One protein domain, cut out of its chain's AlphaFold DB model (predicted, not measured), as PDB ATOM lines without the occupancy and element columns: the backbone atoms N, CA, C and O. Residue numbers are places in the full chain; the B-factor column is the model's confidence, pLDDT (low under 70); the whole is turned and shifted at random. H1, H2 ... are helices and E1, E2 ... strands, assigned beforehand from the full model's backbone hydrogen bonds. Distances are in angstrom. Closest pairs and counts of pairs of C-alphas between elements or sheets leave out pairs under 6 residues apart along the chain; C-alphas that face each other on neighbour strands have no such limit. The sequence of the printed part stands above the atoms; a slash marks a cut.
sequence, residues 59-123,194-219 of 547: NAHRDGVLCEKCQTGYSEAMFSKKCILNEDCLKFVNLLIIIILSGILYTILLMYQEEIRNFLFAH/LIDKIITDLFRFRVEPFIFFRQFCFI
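AT A GLANCE: This is residues 59 to 123 and 194 to 219 of the 547 residues of an uncharacterized protein of Intoshia linei (UniProt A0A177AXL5). The model is a loose rod: a looped head with the small hairpin of E1 and E2 at one end, and the long helix H1 running from it toward the other end, where the short H2 turns off at a corner. After a cut, H3 runs away from the hairpin and the short H4, near the middle of the domain, leads back toward it; residues 109 to 115 and 117 to 123 stand free and stick out. The printed part has 91 residues, with two antiparallel strands and then four helices, in the order E1 E2 H1 H2 H3 H4, and is mostly helix. The radius of gyration of the C-alphas is 17.7 A and the spans are 60 by 25 by 18 A.

IN THESE COORDINATES: Residues 59 to 73 hold no named element; residues 62 to 63 pair with 69 to 70, antiparallel. E1 is residues 74 to 76, starting at C-alpha 74 (146.309, 146.876, 26.054), and E2 is 83 to 85. H1, residues 92 to 111, is 28.5 A long from C-alpha 92 (155.211, 139.664, 38.590). H2 is 113 to 121, 11.6 A; H3 is 194 to 203, 14.4 A; H4 is 211 to 215, ending at C-alpha 215 (153.386, 149.412, 34.630).

HOW THE PARTS SIT: In the hairpin E1 and E2, N 75 and O 84 are 2.8 A apart, within hydrogen-bond range. The closest C-alphas of E2 and H4, Ile 84 and Gln 215, are 7.1 A apart. H1 and H4 are close but not clearly touching, closest at C-alphas 95 and 213, 7.7 A. H1 and H2 are too, at C-alphas 109 and 116, 7.8 A, with a steep tilt of 68 degrees, only just short of about perpendicular. H3 and H4 only just touch, with 3 pairs of C-alphas within 8 A, the closest Ile 198 and Ile 211, 7.5 A. H1 and H3 are apart. In H1, H2 and H3 every O i to N i+4 pair is within hydrogen-bond range; H4 has 0 of 1, and 2 of 2 O i to N i+3 pairs.

THE WHOLE: The C-alphas of Val 65 and His 123, the two farthest apart, are 61.3 A apart. Residues 124 to 193 are not printed, and C-alphas 123 and 194 are 31.9 A apart across the cut. Of the links that are printed whole, H1 to H2 is tight and no link is long. Mean pLDDT of the printed part is 70.7, and 44 residues are under 70, among them 194 to 215.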
ATOM      1  N   ASN A  59     137.708 157.599  25.905       58.38
ATOM      2  CA  ASN A  59     139.072 158.127  25.907       58.38
ATOM      3  C   ASN A  59     140.055 157.153  26.591       58.38
ATOM      4  O   ASN A  59     139.670 156.361  27.453       58.38
ATOM      5  N   ALA A  60     141.344 157.261  26.241       65.75
ATOM      6  CA  ALA A  60     142.468 156.522  26.839       65.75
ATOM      7  C   ALA A  60     142.483 154.992  26.603       65.75
ATOM      8  O   ALA A  60     142.704 154.217  27.537       65.75
ATOM      9  N   HIS A  61     142.296 154.567  25.347       76.31
ATOM     10  CA  HIS A  61     142.396 153.164  24.904       76.31
ATOM     11  C   HIS A  61     141.430 152.204  25.619       76.31
ATOM     12  O   HIS A  61     141.772 151.054  25.919       76.31
ATOM     13  N   ARG A  62     140.220 152.685  25.922       73.69
ATOM     14  CA  ARG A  62     139.140 151.915  26.547       73.69
ATOM     15  C   ARG A  62     138.011 151.661  25.556       73.69
ATOM     16  O   ARG A  62     137.758 152.505  24.715       73.69
ATOM     17  N   ASP A  63     137.314 150.543  25.732       72.62
ATOM     18  CA  ASP A  63     136.157 150.100  24.950       72.62
ATOM     19  C   ASP A  63     135.057 149.533  25.877       72.62
ATOM     20  O   ASP A  63     135.273 149.241  27.060       72.62
ATOM     21  N   GLY A  64     133.860 149.314  25.326       63.88
ATOM     22  CA  GLY A  64     132.735 148.663  26.006       63.88
ATOM     23  C   GLY A  64     131.755 149.623  26.690       63.88
ATOM     24  O   GLY A  64     131.948 150.837  26.723       63.88
ATOM     25  N   VAL A  65     130.667 149.067  27.230       57.03
ATOM     26  CA  VAL A  65     129.636 149.831  27.956       57.03
ATOM     27  C   VAL A  65     130.286 150.530  29.154       57.03
ATOM     28  O   VAL A  65     131.000 149.885  29.919       57.03
ATOM     29  N   LEU A  66     130.089 151.849  29.278       59.00
ATOM     30  CA  LEU A  66     130.733 152.711  30.287       59.00
ATOM     31  C   LEU A  66     132.280 152.683  30.268       59.00
ATOM     32  O   LEU A  66     132.917 153.001  31.273       59.00
ATOM     33  N   CYS A  67     132.896 152.325  29.133       68.50
ATOM     34  CA  CYS A  67     134.353 152.278  28.957       68.50
ATOM     35  C   CYS A  67     135.060 151.346  29.957       68.50
ATOM     36  O   CYS A  67     136.159 151.640  30.433       68.50
ATOM     37  N   GLU A  68     134.430 150.225  30.324       67.94
ATOM     38  CA  GLU A  68     134.950 149.328  31.363       67.94
ATOM     39  C   GLU A  68     136.184 148.516  30.923       67.94
ATOM     40  O   GLU A  68     137.011 148.177  31.776       67.94
ATOM     41  N   LYS A  69     136.354 148.222  29.626       72.62
ATOM     42  CA  LYS A  69     137.412 147.330  29.112       72.62
ATOM     43  C   LYS A  69     138.540 148.113  28.443       72.62
ATOM     44  O   LYS A  69     138.321 149.210  27.952       72.62
ATOM     45  N   CYS A  70     139.746 147.549  28.417       77.88
ATOM     46  CA  CYS A  70     140.839 148.071  27.593       77.88
ATOM     47  C   CYS A  70     140.751 147.522  26.164       77.88
ATOM     48  O   CYS A  70     140.310 146.386  25.971       77.88
ATOM     49  N   GLN A  71     141.200 148.323  25.199       80.19
ATOM     50  CA  GLN A  71     141.355 147.933  23.796       80.19
ATOM     51  C   GLN A  71     142.276 146.718  23.639       80.19
ATOM     52  O   GLN A  71     143.156 146.456  24.464       80.19
ATOM     53  N   THR A  72     142.106 145.972  22.547       78.75
ATOM     54  CA  THR A  72     142.989 144.849  22.206       78.75
ATOM     55  C   THR A  72     144.444 145.310  22.089       78.75
ATOM     56  O   THR A  72     144.720 146.333  21.473       78.75
ATOM     57  N   GLY A  73     145.380 144.558  22.674       78.06
ATOM     58  CA  GLY A  73     146.796 144.953  22.760       78.06
ATOM     59  C   GLY A  73     147.152 145.749  24.022       78.06
ATOM     60  O   GLY A  73     148.334 145.865  24.353       78.06
ATOM     61  N   TYR A  74     146.145 146.189  24.781       79.44
ATOM     62  CA  TYR A  74     146.309 146.876  26.054       79.44
ATOM     63  C   TYR A  74     145.780 146.030  27.214       79.44
ATOM     64  O   TYR A  74     144.795 145.300  27.098       79.44
ATOM     65  N   SER A  75     146.417 146.168  28.370       79.31
ATOM     66  CA  SER A  75     145.963 145.609  29.637       79.31
ATOM     67  C   SER A  75     145.786 146.715  30.664       79.31
ATOM     68  O   SER A  75     146.520 147.699  30.695       79.31
ATOM     69  N   GLU A  76     144.807 146.547  31.544       75.31
ATOM     70  CA  GLU A  76     144.582 147.488  32.634       75.31
ATOM     71  C   GLU A  76     145.691 147.362  33.690       75.31
ATOM     72  O   GLU A  76     145.947 146.269  34.214       75.31
ATOM     73  N   ALA A  77     146.299 148.499  34.028       72.88
ATOM     74  CA  ALA A  77     147.289 148.628  35.086       72.88
ATOM     75  C   ALA A  77     146.773 148.097  36.435       72.88
ATOM     76  O   ALA A  77     145.605 148.244  36.791       72.88
ATOM     77  N   MET A  78     147.659 147.519  37.245       68.69
ATOM     78  CA  MET A  78     147.284 146.910  38.526       68.69
ATOM     79  C   MET A  78     146.720 147.921  39.548       68.69
ATOM     80  O   MET A  78     145.884 147.549  40.364       68.69
ATOM     81  N   PHE A  79     147.139 149.191  39.483       61.16
ATOM     82  CA  PHE A  79     146.797 150.246  40.459       61.16
ATOM     83  C   PHE A  79     146.078 151.441  39.829       61.16
ATOM     84  O   PHE A  79     146.040 152.532  40.400       61.16
ATOM     85  N   SER A  80     145.586 151.292  38.600       63.03
ATOM     86  CA  SER A  80     144.968 152.393  37.873       63.03
ATOM     87  C   SER A  80     144.008 151.876  36.819       63.03
ATOM     88  O   SER A  80     144.267 150.870  36.173       63.03
ATOM     89  N   LYS A  81     142.967 152.660  36.541       65.50
ATOM     90  CA  LYS A  81     142.091 152.463  35.382       65.50
ATOM     91  C   LYS A  81     142.793 152.793  34.049       65.50
ATOM     92  O   LYS A  81     142.142 152.860  33.014       65.50
ATOM     93  N   LYS A  82     144.105 153.029  34.018       70.94
ATOM     94  CA  LYS A  82     144.837 153.258  32.766       70.94
ATOM     95  C   LYS A  82     145.089 151.943  32.029       70.94
ATOM     96  O   LYS A  82     145.476 150.951  32.644       70.94
ATOM     97  N   CYS A  83     144.894 151.974  30.718       77.00
ATOM     98  CA  CYS A  83     145.243 150.890  29.811       77.00
ATOM     99  C   CYS A  83     146.687 151.084  29.337       77.00
ATOM    100  O   CYS A  83     147.066 152.189  28.953       77.00
ATOM    101  N   ILE A  84     147.500 150.033  29.419       76.75
ATOM    102  CA  ILE A  84     148.930 150.041  29.090       76.75
ATOM    103  C   ILE A  84     149.194 148.982  28.036       76.75
ATOM    104  O   ILE A  84     148.601 147.905  28.087       76.75
ATOM    105  N   LEU A  85     150.083 149.291  27.094       81.44
ATOM    106  CA  LEU A  85     150.546 148.345  26.088       81.44
ATOM    107  C   LEU A  85     151.119 147.096  26.754       81.44
ATOM    108  O   LEU A  85     151.900 147.170  27.701       81.44
ATOM    109  N   ASN A  86     150.743 145.928  26.242       80.31
ATOM    110  CA  ASN A  86     151.173 144.651  26.812       80.31
ATOM    111  C   ASN A  86     152.702 144.464  26.834       80.31
ATOM    112  O   ASN A  86     153.197 143.698  27.660       80.31
ATOM    113  N   GLU A  87     153.426 145.134  25.936       79.38
ATOM    114  CA  GLU A  87     154.890 145.088  25.817       79.38
ATOM    115  C   GLU A  87     155.595 145.869  26.937       79.38
ATOM    116  O   GLU A  87     156.627 145.428  27.440       79.38
ATOM    117  N   ASP A  88     154.980 146.955  27.412       78.56
ATOM    118  CA  ASP A  88     155.505 147.816  28.479       78.56
ATOM    119  C   ASP A  88     155.234 147.259  29.886       78.56
ATOM    120  O   ASP A  88     155.527 147.895  30.907       78.56
ATOM    121  N   CYS A  89     154.642 146.067  29.969       77.88
ATOM    122  CA  CYS A  89     154.223 145.497  31.232       77.88
ATOM    123  C   CYS A  89     155.353 144.813  31.996       77.88
ATOM    124  O   CYS A  89     155.966 143.840  31.549       77.88
ATOM    125  N   LEU A  90     155.547 145.240  33.242       77.50
ATOM    126  CA  LEU A  90     156.494 144.611  34.152       77.50
ATOM    127  C   LEU A  90     155.992 143.241  34.642       77.50
ATOM    128  O   LEU A  90     154.807 143.031  34.923       77.50
ATOM    129  N   LYS A  91     156.935 142.303  34.792       79.62
ATOM    130  CA  LYS A  91     156.687 140.930  35.267       79.62
ATOM    131  C   LYS A  91     156.350 140.895  36.761       79.62
ATOM    132  O   LYS A  91     156.864 141.693  37.541       79.62
ATOM    133  N   PHE A  92     155.584 139.886  37.184       76.88
ATOM    134  CA  PHE A  92     155.211 139.664  38.590       76.88
ATOM    135  C   PHE A  92     156.411 139.573  39.553       76.88
ATOM    136  O   PHE A  92     156.350 140.080  40.668       76.88
ATOM    137  N   VAL A  93     157.533 138.986  39.124       79.06
ATOM    138  CA  VAL A  93     158.751 138.883  39.953       79.06
ATOM    139  C   VAL A  93     159.261 140.264  40.377       79.06
ATOM    140  O   VAL A  93     159.643 140.454  41.529       79.06
ATOM    141  N   ASN A  94     159.189 141.257  39.486       78.94
ATOM    142  CA  ASN A  94     159.618 142.619  39.800       78.94
ATOM    143  C   ASN A  94     158.707 143.252  40.863       78.94
ATOM    144  O   ASN A  94     159.196 143.962  41.738       78.94
ATOM    145  N   LEU A  95     157.403 142.945  40.845       77.12
ATOM    146  CA  LEU A  95     156.464 143.379  41.883       77.12
ATOM    147  C   LEU A  95     156.878 142.835  43.257       77.12
ATOM    148  O   LEU A  95     156.951 143.595  44.221       77.12
ATOM    149  N   LEU A  96     157.187 141.535  43.341       79.19
ATOM    150  CA  LEU A  96     157.615 140.901  44.591       79.19
ATOM    151  C   LEU A  96     158.908 141.515  45.131       79.19
ATOM    152  O   LEU A  96     158.989 141.808  46.323       79.19
ATOM    153  N   ILE A  97     159.889 141.766  44.260       82.50
ATOM    154  CA  ILE A  97     161.148 142.419  44.643       82.50
ATOM    155  C   ILE A  97     160.871 143.805  45.238       82.50
ATOM    156  O   ILE A  97     161.382 144.121  46.310       82.50
ATOM    157  N   ILE A  98     160.022 144.615  44.598       78.94
ATOM    158  CA  ILE A  98     159.692 145.959  45.092       78.94
ATOM    159  C   ILE A  98     158.929 145.894  46.424       78.94
ATOM    160  O   ILE A  98     159.214 146.680  47.332       78.94
ATOM    161  N   ILE A  99     157.991 144.955  46.587       79.31
ATOM    162  CA  ILE A  99     157.269 144.756  47.856       79.31
ATOM    163  C   ILE A  99     158.253 144.394  48.975       79.31
ATOM    164  O   ILE A  99     158.215 145.000  50.044       79.31
ATOM    165  N   ILE A 100     159.177 143.463  48.730       83.19
ATOM    166  CA  ILE A 100     160.168 143.050  49.732       83.19
ATOM    167  C   ILE A 100     161.110 144.211  50.074       83.19
ATOM    168  O   ILE A 100     161.276 144.533  51.251       83.19
ATOM    169  N   LEU A 101     161.684 144.881  49.070       83.38
ATOM    170  CA  LEU A 101     162.612 145.997  49.282       83.38
ATOM    171  C   LEU A 101     161.946 147.170  50.008       83.38
ATOM    172  O   LEU A 101     162.501 147.684  50.981       83.38
ATOM    173  N   SER A 102     160.740 147.563  49.589       79.06
ATOM    174  CA  SER A 102     159.978 148.616  50.272       79.06
ATOM    175  C   SER A 102     159.603 148.209  51.698       79.06
ATOM    176  O   SER A 102     159.667 149.032  52.606       79.06
ATOM    177  N   GLY A 103     159.277 146.936  51.929       84.00
ATOM    178  CA  GLY A 103     158.944 146.413  53.253       84.00
ATOM    179  C   GLY A 103     160.132 146.436  54.204       84.00
ATOM    180  O   GLY A 103     159.993 146.863  55.351       84.00
ATOM    181  N   ILE A 104     161.313 146.047  53.720       85.06
ATOM    182  CA  ILE A 104     162.569 146.149  54.471       85.06
ATOM    183  C   ILE A 104     162.868 147.617  54.785       85.06
ATOM    184  O   ILE A 104     163.133 147.945  55.942       85.06
ATOM    185  N   LEU A 105     162.761 148.506  53.792       83.94
ATOM    186  CA  LEU A 105     162.983 149.940  53.972       83.94
ATOM    187  C   LEU A 105     162.056 150.518  55.050       83.94
ATOM    188  O   LEU A 105     162.537 151.130  56.003       83.94
ATOM    189  N   TYR A 106     160.746 150.279  54.954       83.88
ATOM    190  CA  TYR A 106     159.778 150.736  55.952       83.88
ATOM    191  C   TYR A 106     160.040 150.139  57.335       83.88
ATOM    192  O   TYR A 106     159.964 150.853  58.334       83.88
ATOM    193  N   THR A 107     160.400 148.858  57.413       87.00
ATOM    194  CA  THR A 107     160.727 148.200  58.685       87.00
ATOM    195  C   THR A 107     161.933 148.867  59.347       87.00
ATOM    196  O   THR A 107     161.870 149.208  60.529       87.00
ATOM    197  N   ILE A 108     163.001 149.134  58.589       84.12
ATOM    198  CA  ILE A 108     164.188 149.844  59.083       84.12
ATOM    199  C   ILE A 108     163.812 151.264  59.528       84.12
ATOM    200  O   ILE A 108     164.145 151.655  60.647       84.12
ATOM    201  N   LEU A 109     163.077 152.013  58.701       81.00
ATOM    202  CA  LEU A 109     162.639 153.375  59.023       81.00
ATOM    203  C   LEU A 109     161.835 153.422  60.329       81.00
ATOM    204  O   LEU A 109     162.075 154.293  61.163       81.00
ATOM    205  N   LEU A 110     160.922 152.471  60.543       82.69
ATOM    206  CA  LEU A 110     160.078 152.418  61.739       82.69
ATOM    207  C   LEU A 110     160.812 151.908  62.983       82.69
ATOM    208  O   LEU A 110     160.585 152.424  64.080       82.69
ATOM    209  N   MET A 111     161.709 150.929  62.836       83.62
ATOM    210  CA  MET A 111     162.536 150.435  63.945       83.62
ATOM    211  C   MET A 111     163.504 151.501  64.453       83.62
ATOM    212  O   MET A 111     163.721 151.618  65.661       83.62
ATOM    213  N   TYR A 112     164.080 152.276  63.535       77.56
ATOM    214  CA  TYR A 112     165.105 153.270  63.831       77.56
ATOM    215  C   TYR A 112     164.569 154.702  63.846       77.56
ATOM    216  O   TYR A 112     165.358 155.637  63.934       77.56
ATOM    217  N   GLN A 113     163.248 154.902  63.830       74.62
ATOM    218  CA  GLN A 113     162.620 156.226  63.761       74.62
ATOM    219  C   GLN A 113     163.164 157.213  64.806       74.62
ATOM    220  O   GLN A 113     163.394 158.379  64.503       74.62
ATOM    221  N   GLU A 114     163.432 156.755  66.033       68.12
ATOM    222  CA  GLU A 114     163.964 157.617  67.087       68.12
ATOM    223  C   GLU A 114     165.425 157.986  66.864       68.12
ATOM    224  O   GLU A 114     165.833 159.099  67.172       68.12
ATOM    225  N   GLU A 115     166.215 157.058  66.337       71.69
ATOM    226  CA  GLU A 115     167.635 157.252  66.073       71.69
ATOM    227  C   GLU A 115     167.843 158.081  64.823       71.69
ATOM    228  O   GLU A 115     168.682 158.966  64.849       71.69
ATOM    229  N   ILE A 116     167.037 157.873  63.783       68.12
ATOM    230  CA  ILE A 116     166.973 158.725  62.595       68.12
ATOM    231  C   ILE A 116     166.559 160.132  63.014       68.12
ATOM    232  O   ILE A 116     167.220 161.102  62.657       68.12
ATOM    233  N   ARG A 117     165.529 160.263  63.856       65.81
ATOM    234  CA  ARG A 117     165.114 161.557  64.401       65.81
ATOM    235  C   ARG A 117     166.224 162.204  65.224       65.81
ATOM    236  O   ARG A 117     166.528 163.373  65.024       65.81
ATOM    237  N   ASN A 118     166.868 161.478  66.130       64.56
ATOM    238  CA  ASN A 118     167.975 162.022  66.914       64.56
ATOM    239  C   ASN A 118     169.171 162.354  66.003       64.56
ATOM    240  O   ASN A 118     169.832 163.377  66.172       64.56
ATOM    241  N   PHE A 119     169.416 161.539  64.982       65.62
ATOM    242  CA  PHE A 119     170.448 161.737  63.975       65.62
ATOM    243  C   PHE A 119     170.145 162.895  63.019       65.62
ATOM    244  O   PHE A 119     171.074 163.451  62.466       65.62
ATOM    245  N   LEU A 120     168.898 163.310  62.838       62.94
ATOM    246  CA  LEU A 120     168.563 164.495  62.045       62.94
ATOM    247  C   LEU A 120     168.494 165.738  62.940       62.94
ATOM    248  O   LEU A 120     169.110 166.763  62.651       62.94
ATOM    249  N   PHE A 121     167.869 165.617  64.112       61.28
ATOM    250  CA  PHE A 121     167.429 166.758  64.921       61.28
ATOM    251  C   PHE A 121     168.122 166.937  66.284       61.28
ATOM    252  O   PHE A 121     168.097 168.035  66.833       61.28
ATOM    253  N   ALA A 122     168.788 165.922  66.852       55.56
ATOM    254  CA  ALA A 122     169.589 166.114  68.071       55.56
ATOM    255  C   ALA A 122     170.906 166.853  67.769       55.56
ATOM    256  O   ALA A 122     171.915 166.221  67.467       55.56
ATOM    257  N   HIS A 123     170.903 168.186  67.831       53.34
ATOM    258  CA  HIS A 123     172.133 168.974  67.775       53.34
ATOM    259  C   HIS A 123     172.385 169.731  69.087       53.34
ATOM    260  O   HIS A 123     171.529 170.467  69.573       53.34
ATOM    261  N   LEU A 194     157.927 163.558  39.336       58.00
ATOM    262  CA  LEU A 194     158.390 162.231  39.733       58.00
ATOM    263  C   LEU A 194     158.837 162.213  41.203       58.00
ATOM    264  O   LEU A 194     158.416 161.342  41.965       58.00
ATOM    265  N   ILE A 195     159.645 163.197  41.608       58.91
ATOM    266  CA  ILE A 195     160.143 163.338  42.981       58.91
ATOM    267  C   ILE A 195     158.992 163.607  43.959       58.91
ATOM    268  O   ILE A 195     158.923 162.950  44.997       58.91
ATOM    269  N   ASP A 196     158.055 164.495  43.618       59.56
ATOM    270  CA  ASP A 196     156.895 164.786  44.468       59.56
ATOM    271  C   ASP A 196     156.013 163.551  44.707       59.56
ATOM    272  O   ASP A 196     155.605 163.284  45.840       59.56
ATOM    273  N   LYS A 197     155.782 162.742  43.665       64.62
ATOM    274  CA  LYS A 197     155.033 161.482  43.784       64.62
ATOM    275  C   LYS A 197     155.756 160.474  44.670       64.62
ATOM    276  O   LYS A 197     155.131 159.923  45.571       64.62
ATOM    277  N   ILE A 198     157.062 160.279  44.468       64.38
ATOM    278  CA  ILE A 198     157.870 159.360  45.285       64.38
ATOM    279  C   ILE A 198     157.851 159.787  46.757       64.38
ATOM    280  O   ILE A 198     157.614 158.959  47.634       64.38
ATOM    281  N   ILE A 199     158.062 161.076  47.033       64.31
ATOM    282  CA  ILE A 199     158.044 161.623  48.393       64.31
ATOM    283  C   ILE A 199     156.658 161.425  49.010       64.31
ATOM    284  O   ILE A 199     156.531 160.815  50.073       64.31
ATOM    285  N   THR A 200     155.610 161.885  48.330       64.00
ATOM    286  CA  THR A 200     154.241 161.826  48.848       64.00
ATOM    287  C   THR A 200     153.788 160.387  49.091       64.00
ATOM    288  O   THR A 200     153.146 160.116  50.106       64.00
ATOM    289  N   ASP A 201     154.142 159.439  48.219       67.56
ATOM    290  CA  ASP A 201     153.769 158.038  48.404       67.56
ATOM    291  C   ASP A 201     154.610 157.301  49.458       67.56
ATOM    292  O   ASP A 201     154.062 156.459  50.178       67.56
ATOM    293  N   LEU A 202     155.888 157.661  49.631       67.25
ATOM    294  CA  LEU A 202     156.718 157.169  50.735       67.25
ATOM    295  C   LEU A 202     156.135 157.596  52.093       67.25
ATOM    296  O   LEU A 202     155.999 156.778  53.005       67.25
ATOM    297  N   PHE A 203     155.735 158.864  52.225       67.88
ATOM    298  CA  PHE A 203     155.117 159.385  53.452       67.88
ATOM    299  C   PHE A 203     153.688 158.856  53.681       67.88
ATOM    300  O   PHE A 203     153.210 158.854  54.817       67.88
ATOM    301  N   ARG A 204     153.016 158.340  52.641       67.56
ATOM    302  CA  ARG A 204     151.684 157.712  52.741       67.56
ATOM    303  C   ARG A 204     151.720 156.284  53.297       67.56
ATOM    304  O   ARG A 204     150.663 155.747  53.639       67.56
ATOM    305  N   PHE A 205     152.903 155.673  53.404       67.19
ATOM    306  CA  PHE A 205     153.078 154.298  53.882       67.19
ATOM    307  C   PHE A 205     152.201 153.301  53.100       67.19
ATOM    308  O   PHE A 205     151.487 152.477  53.671       67.19
ATOM    309  N   ARG A 206     152.181 153.432  51.768       64.56
ATOM    310  CA  ARG A 206     151.502 152.488  50.867       64.56
ATOM    311  C   ARG A 206     152.505 151.549  50.207       64.56
ATOM    312  O   ARG A 206     153.689 151.863  50.136       64.56
ATOM    313  N   VAL A 207     151.981 150.432  49.690       55.56
ATOM    314  CA  VAL A 207     152.660 149.488  48.773       55.56
ATOM    315  C   VAL A 207     152.829 150.090  47.374       55.56
ATOM    316  O   VAL A 207     153.554 149.548  46.562       55.56
ATOM    317  N   GLU A 208     152.217 151.242  47.099       54.59
ATOM    318  CA  GLU A 208     152.235 151.932  45.807       54.59
ATOM    319  C   GLU A 208     153.404 152.935  45.598       54.59
ATOM    320  O   GLU A 208     153.267 153.770  44.708       54.59
ATOM    321  N   PRO A 209     154.537 152.957  46.349       50.59
ATOM    322  CA  PRO A 209     155.384 154.145  46.439       50.59
ATOM    323  C   PRO A 209     156.210 154.458  45.196       50.59
ATOM    324  O   PRO A 209     156.967 155.425  45.183       50.59
ATOM    325  N   PHE A 210     156.062 153.668  44.138       52.47
ATOM    326  CA  PHE A 210     156.849 153.812  42.933       52.47
ATOM    327  C   PHE A 210     155.958 153.896  41.698       52.47
ATOM    328  O   PHE A 210     155.056 153.092  41.491       52.47
ATOM    329  N   ILE A 211     156.261 154.850  40.822       51.19
ATOM    330  CA  ILE A 211     155.575 155.061  39.537       51.19
ATOM    331  C   ILE A 211     155.565 153.781  38.681       51.19
ATOM    332  O   ILE A 211     154.601 153.545  37.951       51.19
ATOM    333  N   PHE A 212     156.564 152.909  38.870       54.34
ATOM    334  CA  PHE A 212     156.646 151.561  38.301       54.34
ATOM    335  C   PHE A 212     155.411 150.701  38.582       54.34
ATOM    336  O   PHE A 212     155.082 149.835  37.777       54.34
ATOM    337  N   PHE A 213     154.673 150.954  39.671       59.69
ATOM    338  CA  PHE A 213     153.476 150.181  39.975       59.69
ATOM    339  C   PHE A 213     152.396 150.312  38.899       59.69
ATOM    340  O   PHE A 213     151.671 149.356  38.627       59.69
ATOM    341  N   ARG A 214     152.342 151.461  38.214       59.91
ATOM    342  CA  ARG A 214     151.422 151.659  37.092       59.91
ATOM    343  C   ARG A 214     151.725 150.701  35.942       59.91
ATOM    344  O   ARG A 214     150.781 150.301  35.296       59.91
ATOM    345  N   GLN A 215     152.968 150.267  35.748       66.94
ATOM    346  CA  GLN A 215     153.386 149.412  34.630       66.94
ATOM    347  C   GLN A 215     153.150 147.909  34.866       66.94
ATOM    348  O   GLN A 215     153.427 147.099  33.987       66.94
ATOM    349  N   PHE A 216     152.642 147.476  36.026       72.19
ATOM    350  CA  PHE A 216     152.303 146.061  36.223       72.19
ATOM    351  C   PHE A 216     150.930 145.737  35.632       72.19
ATOM    352  O   PHE A 216     149.926 146.299  36.064       72.19
ATOM    353  N   CYS A 217     150.871 144.773  34.708       73.44
ATOM    354  CA  CYS A 217     149.616 144.297  34.107       73.44
ATOM    355  C   CYS A 217     149.494 142.755  34.058       73.44
ATOM    356  O   CYS A 217     148.743 142.189  33.269       73.44
ATOM    357  N   PHE A 218     150.238 142.049  34.916       66.44
ATOM    358  CA  PHE A 218     150.414 140.590  34.844       66.44
ATOM    359  C   PHE A 218     149.140 139.766  35.106       66.44
ATOM    360  O   PHE A 218     149.076 138.614  34.682       66.44
ATOM    361  N   ILE A 219     148.127 140.323  35.783       67.44
ATOM    362  CA  ILE A 219     146.876 139.608  36.066       67.44
ATOM    363  C   ILE A 219     145.857 139.872  34.952       67.44
ATOM    364  O   ILE A 219     145.013 140.769  35.048       67.44
TER     365      ILE A 219